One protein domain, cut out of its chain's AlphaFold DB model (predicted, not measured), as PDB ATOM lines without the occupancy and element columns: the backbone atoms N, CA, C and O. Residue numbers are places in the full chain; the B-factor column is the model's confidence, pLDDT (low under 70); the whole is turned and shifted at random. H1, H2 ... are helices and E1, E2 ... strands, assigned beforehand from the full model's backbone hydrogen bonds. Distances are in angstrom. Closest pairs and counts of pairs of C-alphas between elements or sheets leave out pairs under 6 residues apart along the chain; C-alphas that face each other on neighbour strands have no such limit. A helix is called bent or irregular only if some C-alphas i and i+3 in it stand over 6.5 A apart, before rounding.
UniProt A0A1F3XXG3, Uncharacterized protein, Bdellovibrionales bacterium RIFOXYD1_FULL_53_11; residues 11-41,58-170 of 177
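What this domain is: This is residues 11 to 41 and 58 to 170 of the 177 residues of an uncharacterized protein of Bdellovibrionales bacterium RIFOXYD1_FULL_53_11 (UniProt A0A1F3XXG3). A long helix, H1, runs through the middle of an elongated helical body, with the long helix H7 and the bent helix H8 running back and forth along one side of it, so that H1, H7 and the arm H8b make a three-helix bundle. The shorter helices H4 and H5 pack on another side of H1, H6 lies close by, and the little helix H3 packs on the beginning of H7. The printed part has 144 residues, with eight named helices and one named strand in the order H1, H2, H3, H4, H5, H6, E1, H7, H8; the class is mostly helix. The whole is compact, with a radius of gyration of the C-alphas of 15.5 A, and spans 50 by 28 by 24 A.

Where its parts are: H1, residues 13 to 35, begins at C-alpha 13 (12.031, 159.268, -12.537) and is 32.6 A long. H2 is residues 37 to 41, H3 residues 60 to 63, H4 residues 76 to 85 at 14.3 A, H5 residues 91 to 99 at 12.0 A, and H6 residues 101 to 107 at 10.0 A. E1, residues 116 to 118, pairs with no named strand. H7, residues 119 to 139, is 30.8 A long and irregular, with C-alphas 120 and 123 7.6 A apart. H8, residues 147 to 168, was assigned as one helix by its hydrogen bonds but is bent, with C-alphas 154 and 157 6.6 A apart; its arms are H8a, residues 147 to 154, at 10.0 A, and H8b, residues 157 to 168, at 16.0 A, ending at C-alpha 168 (14.266, 168.169, -21.151).

How they stand to each other: H1 is the hub. It touches H8b, closest at the C-alphas of Ala 23 and Pro 157, 4.8 A, at a shallow tilt of 24 degrees, opposite ways. H7 and H8b touch at Leu 130 and Trp 158, C-alphas 6.4 A apart, at 6 degrees, opposite ways. H1 and H7 are near each other. With residues 14 to 22 alone H1 touches H4, closest at the C-alphas of Ile 18 and Ile 80, 6.0 A. H5 touches residues 21 to 29 of H1 at a steep tilt of 48 degrees, closest at the C-alphas of Ala 25 and Leu 97, 6.4 A. H1 and H2 touch only at the corner. Every O i to N i+4 pair is within hydrogen-bond range in H1, H2, H4, H5, H6, H8a and H8b; in H7 it is 15 of 17, and H3 is too short for such a pair.

The domain as a whole: The two farthest C-alphas, of Phe 71 and Asp 145, are 51.5 A apart. Residues 42 to 57 are not printed, and C-alphas 41 and 58 are 24.7 A apart across the cut. The link from H3 to H4, residues 64 to 75, is long. The mean pLDDT of the printed part is 81.5, and residues 58 to 74, 101 to 102, 109 to 111 and 119 to 121 are under 70.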
ATOM      1  N   MET A  11      10.390 161.505 -19.257       84.38
ATOM      2  CA  MET A  11      11.620 161.617 -18.469       84.38
ATOM      3  C   MET A  11      11.651 160.477 -17.464       84.38
ATOM      4  O   MET A  11      10.630 160.204 -16.842       84.38
ATOM      5  N   ARG A  12      12.799 159.819 -17.277       85.00
ATOM      6  CA  ARG A  12      12.908 158.800 -16.228       85.00
ATOM      7  C   ARG A  12      12.795 159.460 -14.857       85.00
ATOM      8  O   ARG A  12      13.329 160.549 -14.645       85.00
ATOM      9  N   LEU A  13      12.152 158.790 -13.909       83.50
ATOM     10  CA  LEU A  13      12.031 159.268 -12.537       83.50
ATOM     11  C   LEU A  13      13.413 159.507 -11.919       83.50
ATOM     12  O   LEU A  13      13.623 160.549 -11.306       83.50
ATOM     13  N   VAL A  14      14.381 158.622 -12.172       86.69
ATOM     14  CA  VAL A  14      15.778 158.802 -11.750       86.69
ATOM     15  C   VAL A  14      16.395 160.094 -12.293       86.69
ATOM     16  O   VAL A  14      17.030 160.821 -11.537       86.69
ATOM     17  N   ASP A  15      16.142 160.454 -13.557       88.88
ATOM     18  CA  ASP A  15      16.653 161.701 -14.136       88.88
ATOM     19  C   ASP A  15      16.038 162.925 -13.442       88.88
ATOM     20  O   ASP A  15      16.729 163.909 -13.185       88.88
ATOM     21  N   PHE A  16      14.739 162.870 -13.133       87.88
ATOM     22  CA  PHE A  16      14.044 163.935 -12.412       87.88
ATOM     23  C   PHE A  16      14.576 164.087 -10.983       87.88
ATOM     24  O   PHE A  16      14.843 165.204 -10.543       87.88
ATOM     25  N   VAL A  17      14.793 162.968 -10.284       87.56
ATOM     26  CA  VAL A  17      15.357 162.933  -8.926       87.56
ATOM     27  C   VAL A  17      16.785 163.471  -8.907       87.56
ATOM     28  O   VAL A  17      17.094 164.297  -8.054       87.56
ATOM     29  N   ILE A  18      17.633 163.089  -9.867       90.69
ATOM     30  CA  ILE A  18      18.990 163.641 -10.004       90.69
ATOM     31  C   ILE A  18      18.929 165.162 -10.166       90.69
ATOM     32  O   ILE A  18      19.605 165.882  -9.438       90.69
ATOM     33  N   MET A  19      18.059 165.673 -11.041       91.56
ATOM     34  CA  MET A  19      17.904 167.119 -11.227       91.56
ATOM     35  C   MET A  19      17.402 167.832  -9.957       91.56
ATOM     36  O   MET A  19      17.791 168.972  -9.695       91.56
ATOM     37  N   MET A  20      16.546 167.186  -9.158       90.62
ATOM     38  CA  MET A  20      16.108 167.714  -7.859       90.62
ATOM     39  C   MET A  20      17.241 167.736  -6.826       90.62
ATOM     40  O   MET A  20      17.343 168.699  -6.065       90.62
ATOM     41  N   LEU A  21      18.065 166.688  -6.784       91.00
ATOM     42  CA  LEU A  21      19.235 166.597  -5.908       91.00
ATOM     43  C   LEU A  21      20.266 167.664  -6.270       91.00
ATOM     44  O   LEU A  21      20.731 168.375  -5.386       91.00
ATOM     45  N   GLU A  22      20.545 167.852  -7.562       93.31
ATOM     46  CA  GLU A  22      21.418 168.922  -8.052       93.31
ATOM     47  C   GLU A  22      20.923 170.294  -7.583       93.31
ATOM     48  O   GLU A  22      21.698 171.090  -7.059       93.31
ATOM     49  N   ALA A  23      19.625 170.577  -7.742       93.00
ATOM     50  CA  ALA A  23      19.048 171.852  -7.329       93.00
ATOM     51  C   ALA A  23      19.287 172.126  -5.839       93.00
ATOM     52  O   ALA A  23      19.731 173.214  -5.476       93.00
ATOM     53  N   HIS A  24      19.047 171.131  -4.988       92.00
ATOM     54  CA  HIS A  24      19.208 171.275  -3.548       92.00
ATOM     55  C   HIS A  24      20.675 171.349  -3.130       92.00
ATOM     56  O   HIS A  24      21.028 172.204  -2.323       92.00
ATOM     57  N   ALA A  25      21.549 170.550  -3.737       93.25
ATOM     58  CA  ALA A  25      22.987 170.626  -3.515       93.25
ATOM     59  C   ALA A  25      23.522 172.040  -3.807       93.25
ATOM     60  O   ALA A  25      24.197 172.644  -2.971       93.25
ATOM     61  N   TRP A  26      23.125 172.623  -4.943       94.75
ATOM     62  CA  TRP A  26      23.462 174.006  -5.283       94.75
ATOM     63  C   TRP A  26      22.842 175.023  -4.322       94.75
ATOM     64  O   TRP A  26      23.467 176.047  -4.040       94.75
ATOM     65  N   THR A  27      21.631 174.780  -3.819       93.88
ATOM     66  CA  THR A  27      21.012 175.630  -2.793       93.88
ATOM     67  C   THR A  27      21.826 175.607  -1.500       93.88
ATOM     68  O   THR A  27      22.133 176.677  -0.980       93.88
ATOM     69  N   LEU A  28      22.239 174.432  -1.020       93.25
ATOM     70  CA  LEU A  28      23.062 174.290   0.186       93.25
ATOM     71  C   LEU A  28      24.425 174.969   0.022       93.25
ATOM     72  O   LEU A  28      24.817 175.756   0.876       93.25
ATOM     73  N   GLN A  29      25.112 174.759  -1.105       93.56
ATOM     74  CA  GLN A  29      26.388 175.429  -1.387       93.56
ATOM     75  C   GLN A  29      26.257 176.956  -1.421       93.56
ATOM     76  O   GLN A  29      27.121 177.671  -0.917       93.56
ATOM     77  N   ARG A  30      25.172 177.477  -2.005       93.81
ATOM     78  CA  ARG A  30      24.921 178.922  -2.049       93.81
ATOM     79  C   ARG A  30      24.604 179.494  -0.676       93.81
ATOM     80  O   ARG A  30      25.147 180.536  -0.329       93.81
ATOM     81  N   LEU A  31      23.766 178.813   0.101       93.25
ATOM     82  CA  LEU A  31      23.476 179.210   1.475       93.25
ATOM     83  C   LEU A  31      24.742 179.183   2.336       93.25
ATOM     84  O   LEU A  31      24.971 180.130   3.080       93.25
ATOM     85  N   ALA A  32      25.603 178.175   2.173       92.88
ATOM     86  CA  ALA A  32      26.897 178.111   2.849       92.88
ATOM     87  C   ALA A  32      27.814 179.273   2.436       92.88
ATOM     88  O   ALA A  32      28.515 179.829   3.273       92.88
ATOM     89  N   GLY A  33      27.782 179.684   1.165       92.38
ATOM     90  CA  GLY A  33      28.532 180.845   0.681       92.38
ATOM     91  C   GLY A  33      28.070 182.182   1.274       92.38
ATOM     92  O   GLY A  33      28.898 183.067   1.464       92.38
ATOM     93  N   VAL A  34      26.775 182.327   1.578       92.81
ATOM     94  CA  VAL A  34      26.199 183.554   2.167       92.81
ATOM     95  C   VAL A  34      26.331 183.567   3.692       92.81
ATOM     96  O   VAL A  34      26.699 184.582   4.273       92.81
ATOM     97  N   LEU A  35      26.018 182.450   4.347       91.94
ATOM     98  CA  LEU A  35      25.913 182.358   5.807       91.94
ATOM     99  C   LEU A  35      27.206 181.878   6.481       91.94
ATOM    100  O   LEU A  35      27.371 182.057   7.685       91.94
ATOM    101  N   GLY A  36      28.099 181.243   5.723       91.81
ATOM    102  CA  GLY A  36      29.121 180.350   6.263       91.81
ATOM    103  C   GLY A  36      28.568 178.940   6.506       91.81
ATOM    104  O   GLY A  36      27.392 178.752   6.822       91.81
ATOM    105  N   GLU A  37      29.428 177.930   6.356       90.19
ATOM    106  CA  GLU A  37      29.044 176.516   6.485       90.19
ATOM    107  C   GLU A  37      28.594 176.170   7.913       90.19
ATOM    108  O   GLU A  37      27.541 175.564   8.078       90.19
ATOM    109  N   GLU A  38      29.304 176.644   8.944       90.31
ATOM    110  CA  GLU A  38      28.937 176.428  10.357       90.31
ATOM    111  C   GLU A  38      27.525 176.935  10.670       90.31
ATOM    112  O   GLU A  38      26.702 176.212  11.230       90.31
ATOM    113  N   ARG A  39      27.205 178.158  10.233       89.81
ATOM    114  CA  ARG A  39      25.892 178.752  10.487       89.81
ATOM    115  C   ARG A  39      24.782 178.034   9.730       89.81
ATOM    116  O   ARG A  39      23.682 177.892  10.255       89.81
ATOM    117  N   LEU A  40      25.048 177.595   8.501       91.19
ATOM    118  CA  LEU A  40      24.092 176.794   7.742       91.19
ATOM    119  C   LEU A  40      23.786 175.475   8.465       91.19
ATOM    120  O   LEU A  40      22.620 175.104   8.558       91.19
ATOM    121  N   ILE A  41      24.807 174.795   8.989       89.25
ATOM    122  CA  ILE A  41      24.645 173.531   9.721       89.25
ATOM    123  C   ILE A  41      23.730 173.726  10.933       89.25
ATOM    124  O   ILE A  41      22.753 172.995  11.064       89.25
ATOM    125  N   PRO A  58       6.805 165.315  -3.425       53.75
ATOM    126  CA  PRO A  58       5.931 165.822  -4.497       53.75
ATOM    127  C   PRO A  58       5.543 164.728  -5.518       53.75
ATOM    128  O   PRO A  58       5.264 164.981  -6.685       53.75
ATOM    129  N   LEU A  59       5.571 163.467  -5.079       57.81
ATOM    130  CA  LEU A  59       5.225 162.287  -5.852       57.81
ATOM    131  C   LEU A  59       3.716 162.047  -6.072       57.81
ATOM    132  O   LEU A  59       3.428 161.312  -7.013       57.81
ATOM    133  N   PRO A  60       2.734 162.579  -5.301       51.47
ATOM    134  CA  PRO A  60       1.328 162.210  -5.471       51.47
ATOM    135  C   PRO A  60       0.827 162.376  -6.907       51.47
ATOM    136  O   PRO A  60       0.131 161.501  -7.416       51.47
ATOM    137  N   SER A  61       1.226 163.451  -7.592       56.34
ATOM    138  CA  SER A  61       0.849 163.696  -8.988       56.34
ATOM    139  C   SER A  61       1.614 162.834 -10.001       56.34
ATOM    140  O   SER A  61       1.071 162.559 -11.069       56.34
ATOM    141  N   LEU A  62       2.817 162.350  -9.663       55.09
ATOM    142  CA  LEU A  62       3.590 161.401 -10.478       55.09
ATOM    143  C   LEU A  62       3.030 159.973 -10.382       55.09
ATOM    144  O   LEU A  62       3.006 159.253 -11.373       55.09
ATOM    145  N   VAL A  63       2.522 159.573  -9.212       51.53
ATOM    146  CA  VAL A  63       1.917 158.245  -8.994       51.53
ATOM    147  C   VAL A  63       0.568 158.093  -9.693       51.53
ATOM    148  O   VAL A  63       0.220 157.005 -10.152       51.53
ATOM    149  N   LEU A  64      -0.182 159.185  -9.825       49.84
ATOM    150  CA  LEU A  64      -1.509 159.180 -10.442       49.84
ATOM    151  C   LEU A  64      -1.483 159.175 -11.982       49.84
ATOM    152  O   LEU A  64      -2.529 158.944 -12.591       49.84
ATOM    153  N   SER A  65      -0.335 159.419 -12.625       50.41
ATOM    154  CA  SER A  65      -0.237 159.578 -14.087       50.41
ATOM    155  C   SER A  65       0.197 158.333 -14.866       50.41
ATOM    156  O   SER A  65       0.238 158.385 -16.089       50.41
ATOM    157  N   GLY A  66       0.394 157.189 -14.205       52.09
ATOM    158  CA  GLY A  66       0.685 155.922 -14.877       52.09
ATOM    159  C   GLY A  66       2.169 155.767 -15.197       52.09
ATOM    160  O   GLY A  66       2.683 156.295 -16.176       52.09
ATOM    161  N   PHE A  67       2.861 154.990 -14.371       58.97
ATOM    162  CA  PHE A  67       4.243 154.610 -14.623       58.97
ATOM    163  C   PHE A  67       4.307 153.446 -15.606       58.97
ATOM    164  O   PHE A  67       3.601 152.446 -15.450       58.97
ATOM    165  N   LYS A  68       5.189 153.549 -16.601       58.06
ATOM    166  CA  LYS A  68       5.615 152.392 -17.393       58.06
ATOM    167  C   LYS A  68       6.931 151.858 -16.818       58.06
ATOM    168  O   LYS A  68       7.855 152.666 -16.689       58.06
ATOM    169  N   PRO A  69       7.022 150.554 -16.496       56.91
ATOM    170  CA  PRO A  69       8.279 149.939 -16.085       56.91
ATOM    171  C   PRO A  69       9.300 150.045 -17.221       56.91
ATOM    172  O   PRO A  69       8.947 149.863 -18.394       56.91
ATOM    173  N   ALA A  70      10.548 150.363 -16.888       56.28
ATOM    174  CA  ALA A  70      11.632 150.452 -17.856       56.28
ATOM    175  C   ALA A  70      12.462 149.169 -17.777       56.28
ATOM    176  O   ALA A  70      13.183 148.926 -16.814       56.28
ATOM    177  N   PHE A  71      12.358 148.331 -18.805       51.00
ATOM    178  CA  PHE A  71      13.175 147.129 -18.899       51.00
ATOM    179  C   PHE A  71      14.606 147.513 -19.317       51.00
ATOM    180  O   PHE A  71      14.781 148.187 -20.327       51.00
ATOM    181  N   GLU A  72      15.596 147.043 -18.545       53.41
ATOM    182  CA  GLU A  72      17.046 147.043 -18.843       53.41
ATOM    183  C   GLU A  72      17.852 148.333 -18.567       53.41
ATOM    184  O   GLU A  72      18.514 148.867 -19.456       53.41
ATOM    185  N   HIS A  73      17.913 148.792 -17.311       53.19
ATOM    186  CA  HIS A  73      18.871 149.837 -16.912       53.19
ATOM    187  C   HIS A  73      19.740 149.442 -15.702       53.19
ATOM    188  O   HIS A  73      19.315 148.616 -14.889       53.19
ATOM    189  N   PRO A  74      20.974 149.989 -15.588       61.66
ATOM    190  CA  PRO A  74      21.799 149.855 -14.386       61.66
ATOM    191  C   PRO A  74      21.026 150.330 -13.151       61.66
ATOM    192  O   PRO A  74      20.066 151.084 -13.279       61.66
ATOM    193  N   SER A  75      21.434 149.873 -11.961       80.75
ATOM    194  CA  SER A  75      20.791 150.240 -10.691       80.75
ATOM    195  C   SER A  75      20.516 151.753 -10.647       80.75
ATOM    196  O   SER A  75      21.477 152.523 -10.603       80.75
ATOM    197  N   PRO A  76      19.244 152.208 -10.652       80.50
ATOM    198  CA  PRO A  76      18.932 153.636 -10.619       80.50
ATOM    199  C   PRO A  76      19.506 154.336  -9.383       80.50
ATOM    200  O   PRO A  76      19.827 155.518  -9.428       80.50
ATOM    201  N   LEU A  77      19.690 153.589  -8.291       82.19
ATOM    202  CA  LEU A  77      20.402 154.063  -7.111       82.19
ATOM    203  C   LEU A  77      21.875 154.367  -7.420       82.19
ATOM    204  O   LEU A  77      22.360 155.422  -7.035       82.19
ATOM    205  N   ALA A  78      22.563 153.502  -8.172       85.94
ATOM    206  CA  ALA A  78      23.949 153.741  -8.574       85.94
ATOM    207  C   ALA A  78      24.079 154.954  -9.515       85.94
ATOM    208  O   ALA A  78      25.081 155.663  -9.461       85.94
ATOM    209  N   GLU A  79      23.071 155.232 -10.355       88.75
ATOM    210  CA  GLU A  79      23.026 156.474 -11.145       88.75
ATOM    211  C   GLU A  79      22.935 157.713 -10.237       88.75
ATOM    212  O   GLU A  79      23.629 158.700 -10.479       88.75
ATOM    213  N   ILE A  80      22.119 157.655  -9.176       88.62
ATOM    214  CA  ILE A  80      21.997 158.737  -8.188       88.62
ATOM    215  C   ILE A  80      23.307 158.917  -7.415       88.62
ATOM    216  O   ILE A  80      23.803 160.036  -7.327       88.62
ATOM    217  N   GLU A  81      23.884 157.837  -6.886       88.81
ATOM    218  CA  GLU A  81      25.157 157.865  -6.153       88.81
ATOM    219  C   GLU A  81      26.278 158.457  -7.015       88.81
ATOM    220  O   GLU A  81      26.996 159.361  -6.580       88.81
ATOM    221  N   LEU A  82      26.382 158.013  -8.272       89.31
ATOM    222  CA  LEU A  82      27.350 158.550  -9.221       89.31
ATOM    223  C   LEU A  82      27.101 160.041  -9.487       89.31
ATOM    224  O   LEU A  82      28.051 160.825  -9.489       89.31
ATOM    225  N   ALA A  83      25.847 160.452  -9.687       91.19
ATOM    226  CA  ALA A  83      25.507 161.853  -9.907       91.19
ATOM    227  C   ALA A  83      25.893 162.731  -8.709       91.19
ATOM    228  O   ALA A  83      26.533 163.761  -8.909       91.19
ATOM    229  N   VAL A  84      25.575 162.306  -7.480       90.06
ATOM    230  CA  VAL A  84      25.946 163.025  -6.249       90.06
ATOM    231  C   VAL A  84      27.465 163.118  -6.105       90.06
ATOM    232  O   VAL A  84      27.977 164.207  -5.847       90.06
ATOM    233  N   SER A  85      28.203 162.042  -6.395       89.94
ATOM    234  CA  SER A  85      29.673 162.056  -6.340       89.94
ATOM    235  C   SER A  85      30.307 163.094  -7.283       89.94
ATOM    236  O   SER A  85      31.324 163.703  -6.956       89.94
ATOM    237  N   HIS A  86      29.679 163.368  -8.432       93.19
ATOM    238  CA  HIS A  86      30.150 164.370  -9.392       93.19
ATOM    239  C   HIS A  86      29.825 165.819  -8.998       93.19
ATOM    240  O   HIS A  86      30.342 166.748  -9.624       93.19
ATOM    241  N   MET A  87      28.999 166.043  -7.971       92.62
ATOM    242  CA  MET A  87      28.660 167.391  -7.499       92.62
ATOM    243  C   MET A  87      29.801 168.043  -6.700       92.62
ATOM    244  O   MET A  87      29.772 169.255  -6.498       92.62
ATOM    245  N   ASN A  88      30.826 167.274  -6.300       90.38
ATOM    246  CA  ASN A  88      31.997 167.747  -5.546       90.38
ATOM    247  C   ASN A  88      31.609 168.556  -4.291       90.38
ATOM    248  O   ASN A  88      32.110 169.659  -4.060       90.38
ATOM    249  N   LEU A  89      30.664 168.031  -3.510       90.56
ATOM    250  CA  LEU A  89      30.173 168.667  -2.287       90.56
ATOM    251  C   LEU A  89      31.186 168.509  -1.148       90.56
ATOM    252  O   LEU A  89      31.994 167.579  -1.143       90.56
ATOM    253  N   THR A  90      31.139 169.407  -0.158       90.44
ATOM    254  CA  THR A  90      31.823 169.127   1.109       90.44
ATOM    255  C   THR A  90      31.149 167.915   1.763       90.44
ATOM    256  O   THR A  90      29.936 167.742   1.600       90.44
ATOM    257  N   PRO A  91      31.877 167.085   2.534       89.62
ATOM    258  CA  PRO A  91      31.286 165.910   3.177       89.62
ATOM    259  C   PRO A  91      30.063 166.235   4.043       89.62
ATOM    260  O   PRO A  91      29.141 165.431   4.144       89.62
ATOM    261  N   VAL A  92      30.036 167.426   4.651       88.06
ATOM    262  CA  VAL A  92      28.917 167.871   5.488       88.06
ATOM    263  C   VAL A  92      27.698 168.226   4.639       88.06
ATOM    264  O   VAL A  92      26.599 167.756   4.925       88.06
ATOM    265  N   ILE A  93      27.871 168.993   3.559       88.38
ATOM    266  CA  ILE A  93      26.770 169.312   2.639       88.38
ATOM    267  C   ILE A  93      26.227 168.040   1.980       88.38
ATOM    268  O   ILE A  93      25.013 167.887   1.856       88.38
ATOM    269  N   GLU A  94      27.102 167.112   1.589       90.25
ATOM    270  CA  GLU A  94      26.694 165.815   1.048       90.25
ATOM    271  C   GLU A  94      25.880 165.010   2.069       90.25
ATOM    272  O   GLU A  94      24.823 164.480   1.729       90.25
ATOM    273  N   PHE A  95      26.314 164.974   3.333       88.44
ATOM    274  CA  PHE A  95      25.552 164.343   4.409       88.44
ATOM    275  C   PHE A  95      24.147 164.942   4.540       88.44
ATOM    276  O   PHE A  95      23.176 164.187   4.558       88.44
ATOM    277  N   PHE A  96      24.018 166.273   4.573       85.12
ATOM    278  CA  PHE A  96      22.711 166.935   4.677       85.12
ATOM    279  C   PHE A  96      21.830 166.736   3.440       85.12
ATOM    280  O   PHE A  96      20.605 166.648   3.554       85.12
ATOM    281  N   LEU A  97      22.433 166.615   2.257       87.19
ATOM    282  CA  LEU A  97      21.709 166.256   1.043       87.19
ATOM    283  C   LEU A  97      21.098 164.854   1.176       87.19
ATOM    284  O   LEU A  97      19.909 164.683   0.915       87.19
ATOM    285  N   TRP A  98      21.873 163.863   1.625       83.00
ATOM    286  CA  TRP A  98      21.398 162.486   1.815       83.00
ATOM    287  C   TRP A  98      20.443 162.321   2.997       83.00
ATOM    288  O   TRP A  98      19.544 161.478   2.955       83.00
ATOM    289  N   SER A  99      20.622 163.109   4.055       77.06
ATOM    290  CA  SER A  99      19.774 163.051   5.243       77.06
ATOM    291  C   SER A  99      18.408 163.695   5.019       77.06
ATOM    292  O   SER A  99      17.506 163.462   5.825       77.06
ATOM    293  N   TYR A 100      18.226 164.458   3.934       72.50
ATOM    294  CA  TYR A 100      16.966 165.120   3.630       72.50
ATOM    295  C   TYR A 100      15.846 164.075   3.419       72.50
ATOM    296  O   TYR A 100      15.843 163.358   2.407       72.50
ATOM    297  N   PRO A 101      14.865 163.976   4.347       64.69
ATOM    298  CA  PRO A 101      13.861 162.903   4.358       64.69
ATOM    299  C   PRO A 101      13.093 162.705   3.037       64.69
ATOM    300  O   PRO A 101      12.766 161.564   2.688       64.69
ATOM    301  N   PRO A 102      12.830 163.766   2.254       67.38
ATOM    302  CA  PRO A 102      12.222 163.654   0.933       67.38
ATOM    303  C   PRO A 102      12.924 162.740  -0.053       67.38
ATOM    304  O   PRO A 102      12.258 161.959  -0.729       67.38
ATOM    305  N   TYR A 103      14.250 162.822  -0.152       72.25
ATOM    306  CA  TYR A 103      14.979 162.008  -1.117       72.25
ATOM    307  C   TYR A 103      15.001 160.562  -0.681       72.25
ATOM    308  O   TYR A 103      14.720 159.690  -1.497       72.25
ATOM    309  N   ARG A 104      15.207 160.315   0.617       71.88
ATOM    310  CA  ARG A 104      15.124 158.967   1.180       71.88
ATOM    311  C   ARG A 104      13.766 158.339   0.913       71.88
ATOM    312  O   ARG A 104      13.716 157.241   0.391       71.88
ATOM    313  N   THR A 105      12.674 159.070   1.125       71.00
ATOM    314  CA  THR A 105      11.322 158.545   0.864       71.00
ATOM    315  C   THR A 105      11.090 158.202  -0.611       71.00
ATOM    316  O   THR A 105      10.374 157.249  -0.899       71.00
ATOM    317  N   ILE A 106      11.662 158.965  -1.551       73.19
ATOM    318  CA  ILE A 106      11.555 158.692  -2.996       73.19
ATOM    319  C   ILE A 106      12.446 157.507  -3.398       73.19
ATOM    320  O   ILE A 106      12.004 156.645  -4.150       73.19
ATOM    321  N   ILE A 107      13.681 157.463  -2.897       73.62
ATOM    322  CA  ILE A 107      14.685 156.436  -3.213       73.62
ATOM    323  C   ILE A 107      14.315 155.085  -2.589       73.62
ATOM    324  O   ILE A 107      14.468 154.049  -3.227       73.62
ATOM    325  N   GLU A 108      13.805 155.099  -1.360       72.50
ATOM    326  CA  GLU A 108      13.341 153.926  -0.610       72.50
ATOM    327  C   GLU A 108      11.877 153.565  -0.955       72.50
ATOM    328  O   GLU A 108      11.325 152.597  -0.428       72.50
ATOM    329  N   SER A 109      11.226 154.336  -1.836       67.94
ATOM    330  CA  SER A 109       9.848 154.108  -2.278       67.94
ATOM    331  C   SER A 109       9.710 152.787  -3.044       67.94
ATOM    332  O   SER A 109      10.619 152.416  -3.784       67.94
ATOM    333  N   PRO A 110       8.539 152.116  -3.012       61.31
ATOM    334  CA  PRO A 110       8.246 151.015  -3.936       61.31
ATOM    335  C   PRO A 110       8.137 151.460  -5.407       61.31
ATOM    336  O   PRO A 110       7.908 150.625  -6.282       61.31
ATOM    337  N   LEU A 111       8.239 152.762  -5.692       67.25
ATOM    338  CA  LEU A 111       8.288 153.281  -7.052       67.25
ATOM    339  C   LEU A 111       9.566 152.832  -7.758       67.25
ATOM    340  O   LEU A 111      10.674 152.996  -7.257       67.25
ATOM    341  N   GLU A 112       9.410 152.315  -8.971       71.81
ATOM    342  CA  GLU A 112      10.540 151.985  -9.826       71.81
ATOM    343  C   GLU A 112      11.221 153.293 -10.258       71.81
ATOM    344  O   GLU A 112      10.683 154.041 -11.067       71.81
ATOM    345  N   LEU A 113      12.409 153.598  -9.727       76.38
ATOM    346  CA  LEU A 113      13.195 154.780 -10.125       76.38
ATOM    347  C   LEU A 113      13.506 154.804 -11.637       76.38
ATOM    348  O   LEU A 113      13.725 155.869 -12.211       76.38
ATOM    349  N   GLY A 114      13.485 153.644 -12.299       74.06
ATOM    350  CA  GLY A 114      13.577 153.531 -13.757       74.06
ATOM    351  C   GLY A 114      12.313 153.967 -14.510       74.06
ATOM    352  O   GLY A 114      12.374 154.164 -15.721       74.06
ATOM    353  N   ALA A 115      11.182 154.148 -13.826       78.88
ATOM    354  CA  ALA A 115       9.902 154.445 -14.450       78.88
ATOM    355  C   ALA A 115       9.905 155.764 -15.224       78.88
ATOM    356  O   ALA A 115      10.598 156.723 -14.885       78.88
ATOM    357  N   MET A 116       9.058 155.829 -16.246       80.31
ATOM    358  CA  MET A 116       8.884 157.024 -17.067       80.31
ATOM    359  C   MET A 116       7.789 157.938 -16.516       80.31
ATOM    360  O   MET A 116       6.670 157.499 -16.267       80.31
ATOM    361  N   ILE A 117       8.106 159.225 -16.389       77.75
ATOM    362  CA  ILE A 117       7.171 160.313 -16.106       77.75
ATOM    363  C   ILE A 117       6.533 160.755 -17.424       77.75
ATOM    364  O   ILE A 117       7.233 161.094 -18.381       77.75
ATOM    365  N   GLU A 118       5.205 160.768 -17.484       74.44
ATOM    366  CA  GLU A 118       4.460 161.292 -18.631       74.44
ATOM    367  C   GLU A 118       4.278 162.820 -18.550       74.44
ATOM    368  O   GLU A 118       4.152 163.390 -17.464       74.44
ATOM    369  N   CYS A 119       4.184 163.503 -19.703       67.12
ATOM    370  CA  CYS A 119       3.876 164.944 -19.761       67.12
ATOM    371  C   CYS A 119       2.637 165.329 -18.938       67.12
ATOM    372  O   CYS A 119       2.576 166.416 -18.356       67.12
ATOM    373  N   LYS A 120       1.637 164.439 -18.881       67.19
ATOM    374  CA  LYS A 120       0.415 164.637 -18.106       67.19
ATOM    375  C   LYS A 120       0.735 164.485 -16.615       67.19
ATOM    376  O   LYS A 120       0.840 163.380 -16.109       67.19
ATOM    377  N   GLY A 121       0.887 165.609 -15.920       69.19
ATOM    378  CA  GLY A 121       1.236 165.651 -14.493       69.19
ATOM    379  C   GLY A 121       2.660 166.135 -14.213       69.19
ATOM    380  O   GLY A 121       2.929 166.578 -13.103       69.19
ATOM    381  N   PHE A 122       3.536 166.188 -15.224       79.50
ATOM    382  CA  PHE A 122       4.904 166.698 -15.074       79.50
ATOM    383  C   PHE A 122       4.957 168.148 -14.565       79.50
ATOM    384  O   PHE A 122       5.739 168.479 -13.674       79.50
ATOM    385  N   ALA A 123       4.098 169.018 -15.108       80.75
ATOM    386  CA  ALA A 123       4.011 170.411 -14.675       80.75
ATOM    387  C   ALA A 123       3.553 170.531 -13.211       80.75
ATOM    388  O   ALA A 123       4.106 171.330 -12.458       80.75
ATOM    389  N   ALA A 124       2.573 169.717 -12.798       80.25
ATOM    390  CA  ALA A 124       2.102 169.676 -11.416       80.25
ATOM    391  C   ALA A 124       3.217 169.198 -10.476       80.25
ATOM    392  O   ALA A 124       3.563 169.921  -9.551       80.25
ATOM    393  N   ALA A 125       3.865 168.077 -10.799       79.25
ATOM    394  CA  ALA A 125       4.982 167.533 -10.030       79.25
ATOM    395  C   ALA A 125       6.140 168.531  -9.890       79.25
ATOM    396  O   ALA A 125       6.646 168.767  -8.797       79.25
ATOM    397  N   THR A 126       6.530 169.189 -10.985       83.94
ATOM    398  CA  THR A 126       7.608 170.191 -10.960       83.94
ATOM    399  C   THR A 126       7.239 171.395 -10.090       83.94
ATOM    400  O   THR A 126       8.081 171.907  -9.353       83.94
ATOM    401  N   ASN A 127       5.987 171.854 -10.140       84.06
ATOM    402  CA  ASN A 127       5.521 172.958  -9.301       84.06
ATOM    403  C   ASN A 127       5.387 172.554  -7.826       84.06
ATOM    404  O   ASN A 127       5.715 173.358  -6.958       84.06
ATOM    405  N   GLU A 128       4.969 171.320  -7.536       82.75
ATOM    406  CA  GLU A 128       4.955 170.766  -6.179       82.75
ATOM    407  C   GLU A 128       6.373 170.720  -5.595       82.75
ATOM    408  O   GLU A 128       6.565 171.149  -4.459       82.75
ATOM    409  N   VAL A 129       7.382 170.299  -6.371       84.12
ATOM    410  CA  VAL A 129       8.799 170.361  -5.962       84.12
ATOM    411  C   VAL A 129       9.197 171.789  -5.586       84.12
ATOM    412  O   VAL A 129       9.755 172.004  -4.512       84.12
ATOM    413  N   LEU A 130       8.892 172.771  -6.442       86.44
ATOM    414  CA  LEU A 130       9.237 174.175  -6.191       86.44
ATOM    415  C   LEU A 130       8.551 174.732  -4.941       86.44
ATOM    416  O   LEU A 130       9.210 175.372  -4.125       86.44
ATOM    417  N   ALA A 131       7.250 174.486  -4.784       83.75
ATOM    418  CA  ALA A 131       6.495 174.932  -3.616       83.75
ATOM    419  C   ALA A 131       7.049 174.304  -2.331       83.75
ATOM    420  O   ALA A 131       7.170 174.963  -1.299       83.75
ATOM    421  N   SER A 132       7.444 173.035  -2.407       80.44
ATOM    422  CA  SER A 132       8.002 172.313  -1.271       80.44
ATOM    423  C   SER A 132       9.409 172.814  -0.913       80.44
ATOM    424  O   SER A 132       9.723 172.953   0.268       80.44
ATOM    425  N   ALA A 133      10.232 173.164  -1.906       84.31
ATOM    426  CA  ALA A 133      11.524 173.815  -1.692       84.31
ATOM    427  C   ALA A 133      11.381 175.214  -1.071       84.31
ATOM    428  O   ALA A 133      12.100 175.544  -0.133       84.31
ATOM    429  N   GLN A 134      10.425 176.020  -1.543       85.88
ATOM    430  CA  GLN A 134      10.118 177.334  -0.961       85.88
ATOM    431  C   GLN A 134       9.704 177.216   0.505       85.88
ATOM    432  O   GLN A 134      10.286 177.877   1.360       85.88
ATOM    433  N   LYS A 135       8.772 176.308   0.807       83.44
ATOM    434  CA  LYS A 135       8.337 176.042   2.180       83.44
ATOM    435  C   LYS A 135       9.497 175.587   3.070       83.44
ATOM    436  O   LYS A 135       9.575 175.988   4.222       83.44
ATOM    437  N   TRP A 136      10.403 174.759   2.550       82.69
ATOM    438  CA  TRP A 136      11.596 174.353   3.293       82.69
ATOM    439  C   TRP A 136      12.519 175.543   3.601       82.69
ATOM    440  O   TRP A 136      12.962 175.679   4.737       82.69
ATOM    441  N   LEU A 137      12.737 176.454   2.647       84.50
ATOM    442  CA  LEU A 137      13.531 177.669   2.878       84.50
ATOM    443  C   LEU A 137      12.913 178.600   3.926       84.50
ATOM    444  O   LEU A 137      13.642 179.214   4.700       84.50
ATOM    445  N   GLU A 138      11.584 178.699   3.971       84.75
ATOM    446  CA  GLU A 138      10.876 179.446   5.019       84.75
ATOM    447  C   GLU A 138      11.105 178.826   6.406       84.75
ATOM    448  O   GLU A 138      11.283 179.550   7.386       84.75
ATOM    449  N   LEU A 139      11.156 177.492   6.485       83.00
ATOM    450  CA  LEU A 139      11.374 176.752   7.733       83.00
ATOM    451  C   LEU A 139      12.810 176.841   8.260       83.00
ATOM    452  O   LEU A 139      13.001 176.720   9.466       83.00
ATOM    453  N   LEU A 140      13.803 177.091   7.401       83.19
ATOM    454  CA  LEU A 140      15.194 177.274   7.839       83.19
ATOM    455  C   LEU A 140      15.381 178.475   8.773       83.19
ATOM    456  O   LEU A 140      16.402 178.550   9.445       83.19
ATOM    457  N   GLY A 141      14.440 179.427   8.803       82.88
ATOM    458  CA  GLY A 141      14.522 180.575   9.707       82.88
ATOM    459  C   GLY A 141      15.761 181.437   9.451       82.88
ATOM    460  O   GLY A 141      16.512 181.739  10.377       82.88
ATOM    461  N   LEU A 142      15.991 181.806   8.184       87.50
ATOM    462  CA  LEU A 142      17.166 182.576   7.771       87.50
ATOM    463  C   LEU A 142      17.325 183.867   8.607       87.50
ATOM    464  O   LEU A 142      16.334 184.576   8.819       87.50
ATOM    465  N   PRO A 143      18.553 184.206   9.057       85.75
ATOM    466  CA  PRO A 143      18.817 185.421   9.824       85.75
ATOM    467  C   PRO A 143      18.316 186.679   9.092       85.75
ATOM    468  O   PRO A 143      18.551 186.788   7.888       85.75
ATOM    469  N   PRO A 144      17.640 187.639   9.758       85.19
ATOM    470  CA  PRO A 144      17.002 188.779   9.083       85.19
ATOM    471  C   PRO A 144      17.953 189.649   8.253       85.19
ATOM    472  O   PRO A 144      17.543 190.246   7.261       85.19
ATOM    473  N   ASP A 145      19.211 189.725   8.670       86.81
ATOM    474  CA  ASP A 145      20.302 190.454   8.027       86.81
ATOM    475  C   ASP A 145      20.773 189.798   6.722       86.81
ATOM    476  O   ASP A 145      21.103 190.504   5.773       86.81
ATOM    477  N   ALA A 146      20.736 188.465   6.644       85.44
ATOM    478  CA  ALA A 146      21.109 187.700   5.455       85.44
ATOM    479  C   ALA A 146      19.903 187.222   4.624       85.44
ATOM    480  O   ALA A 146      20.076 186.772   3.493       85.44
ATOM    481  N   ALA A 147      18.680 187.303   5.158       85.06
ATOM    482  CA  ALA A 147      17.491 186.675   4.584       85.06
ATOM    483  C   ALA A 147      17.194 187.078   3.127       85.06
ATOM    484  O   ALA A 147      16.940 186.168   2.337       85.06
ATOM    485  N   PRO A 148      17.254 188.363   2.714       87.19
ATOM    486  CA  PRO A 148      16.949 188.731   1.330       87.19
ATOM    487  C   PRO A 148      17.912 188.092   0.320       87.19
ATOM    488  O   PRO A 148      17.474 187.487  -0.658       87.19
ATOM    489  N   GLU A 149      19.219 188.170   0.585       90.19
ATOM    490  CA  GLU A 149      20.251 187.598  -0.284       90.19
ATOM    491  C   GLU A 149      20.227 186.066  -0.241       90.19
ATOM    492  O   GLU A 149      20.224 185.412  -1.284       90.19
ATOM    493  N   ALA A 150      20.133 185.475   0.952       89.12
ATOM    494  CA  ALA A 150      20.074 184.029   1.127       89.12
ATOM    495  C   ALA A 150      18.853 183.417   0.422       89.12
ATOM    496  O   ALA A 150      18.993 182.393  -0.244       89.12
ATOM    497  N   GLN A 151      17.677 184.054   0.490       88.81
ATOM    498  CA  GLN A 151      16.479 183.597  -0.224       88.81
ATOM    499  C   GLN A 151      16.649 183.675  -1.746       88.81
ATOM    500  O   GLN A 151      16.338 182.710  -2.447       88.81
ATOM    501  N   GLU A 152      17.168 184.785  -2.272       89.31
ATOM    502  CA  GLU A 152      17.409 184.938  -3.712       89.31
ATOM    503  C   GLU A 152      18.401 183.883  -4.230       89.31
ATOM    504  O   GLU A 152      18.158 183.194  -5.236       89.31
ATOM    505  N   GLN A 153      19.507 183.706  -3.507       91.38
ATOM    506  CA  GLN A 153      20.532 182.726  -3.841       91.38
ATOM    507  C   GLN A 153      19.993 181.298  -3.752       91.38
ATOM    508  O   GLN A 153      20.250 180.492  -4.650       91.38
ATOM    509  N   ALA A 154      19.197 180.996  -2.729       90.25
ATOM    510  CA  ALA A 154      18.633 179.675  -2.509       90.25
ATOM    511  C   ALA A 154      17.568 179.278  -3.538       90.25
ATOM    512  O   ALA A 154      17.476 178.098  -3.878       90.25
ATOM    513  N   LEU A 155      16.788 180.230  -4.063       89.94
ATOM    514  CA  LEU A 155      15.738 179.967  -5.059       89.94
ATOM    515  C   LEU A 155      16.270 179.803  -6.483       89.94
ATOM    516  O   LEU A 155      15.651 179.124  -7.307       89.94
ATOM    517  N   THR A 156      17.420 180.401  -6.794       93.12
ATOM    518  CA  THR A 156      17.996 180.370  -8.145       93.12
ATOM    519  C   THR A 156      18.190 178.939  -8.690       93.12
ATOM    520  O   THR A 156      17.776 178.686  -9.829       93.12
ATOM    521  N   PRO A 157      18.760 177.976  -7.934       94.19
ATOM    522  CA  PRO A 157      18.855 176.580  -8.365       94.19
ATOM    523  C   PRO A 157      17.503 175.938  -8.698       94.19
ATOM    524  O   PRO A 157      17.387 175.273  -9.724       94.19
ATOM    525  N   TRP A 158      16.457 176.205  -7.913       92.38
ATOM    526  CA  TRP A 158      15.114 175.656  -8.141       92.38
ATOM    527  C   TRP A 158      14.437 176.229  -9.393       92.38
ATOM    528  O   TRP A 158      13.776 175.509 -10.145       92.38
ATOM    529  N   ILE A 159      14.653 177.511  -9.691       90.44
ATOM    530  CA  ILE A 159      14.183 178.125 -10.943       90.44
ATOM    531  C   ILE A 159      14.888 177.494 -12.154       90.44
ATOM    532  O   ILE A 159      14.251 177.220 -13.182       90.44
ATOM    533  N   ARG A 160      16.198 177.234 -12.038       92.06
ATOM    534  CA  ARG A 160      16.979 176.539 -13.072       92.06
ATOM    535  C   ARG A 160      16.513 175.102 -13.244       92.06
ATOM    536  O   ARG A 160      16.308 174.694 -14.381       92.06
ATOM    537  N   PHE A 161      16.269 174.384 -12.149       92.25
ATOM    538  CA  PHE A 161      15.678 173.049 -12.157       92.25
ATOM    539  C   PHE A 161      14.392 173.026 -12.976       92.25
ATOM    540  O   PHE A 161      14.335 172.300 -13.965       92.25
ATOM    541  N   ARG A 162      13.412 173.887 -12.663       89.62
ATOM    542  CA  ARG A 162      12.156 173.960 -13.425       89.62
ATOM    543  C   ARG A 162      12.422 174.191 -14.909       89.62
ATOM    544  O   ARG A 162      11.918 173.460 -15.752       89.62
ATOM    545  N   THR A 163      13.231 175.192 -15.238       89.88
ATOM    546  CA  THR A 163      13.524 175.537 -16.638       89.88
ATOM    547  C   THR A 163      14.179 174.373 -17.388       89.88
ATOM    548  O   THR A 163      13.766 174.037 -18.499       89.88
ATOM    549  N   SER A 164      15.164 173.718 -16.775       90.50
ATOM    550  CA  SER A 164      15.858 172.559 -17.340       90.50
ATOM    551  C   SER A 164      14.938 171.349 -17.471       90.50
ATOM    552  O   SER A 164      14.991 170.656 -18.485       90.50
ATOM    553  N   ALA A 165      14.074 171.112 -16.485       87.88
ATOM    554  CA  ALA A 165      13.154 169.984 -16.460       87.88
ATOM    555  C   ALA A 165      12.121 170.123 -17.593       87.88
ATOM    556  O   ALA A 165      11.951 169.206 -18.396       87.88
ATOM    557  N   TYR A 166      11.534 171.314 -17.749       87.56
ATOM    558  CA  TYR A 166      10.634 171.635 -18.860       87.56
ATOM    559  C   TYR A 166      11.333 171.544 -20.215       87.56
ATOM    560  O   TYR A 166      10.771 170.978 -21.147       87.56
ATOM    561  N   LYS A 167      12.577 172.029 -20.331       87.12
ATOM    562  CA  LYS A 167      13.369 171.907 -21.564       87.12
ATOM    563  C   LYS A 167      13.646 170.446 -21.927       87.12
ATOM    564  O   LYS A 167      13.541 170.091 -23.098       87.12
ATOM    565  N   LYS A 168      13.991 169.603 -20.949       85.69
ATOM    566  CA  LYS A 168      14.266 168.169 -21.151       85.69
ATOM    567  C   LYS A 168      12.995 167.407 -21.542       85.69
ATOM    568  O   LYS A 168      13.060 166.551 -22.416       85.69
ATOM    569  N   MET A 169      11.849 167.810 -20.995       81.56
ATOM    570  CA  MET A 169      10.523 167.366 -21.435       81.56
ATOM    571  C   MET A 169      10.013 168.074 -22.692       81.56
ATOM    572  O   MET A 169       8.920 167.763 -23.114       81.56
ATOM    573  N   LYS A 170      10.743 169.054 -23.247       82.31
ATOM    574  CA  LYS A 170      10.323 169.951 -24.344       82.31
ATOM    575  C   LYS A 170       8.909 170.559 -24.181       82.31
ATOM    576  O   LYS A 170       8.277 170.972 -25.151       82.31
TER     577      LYS A 170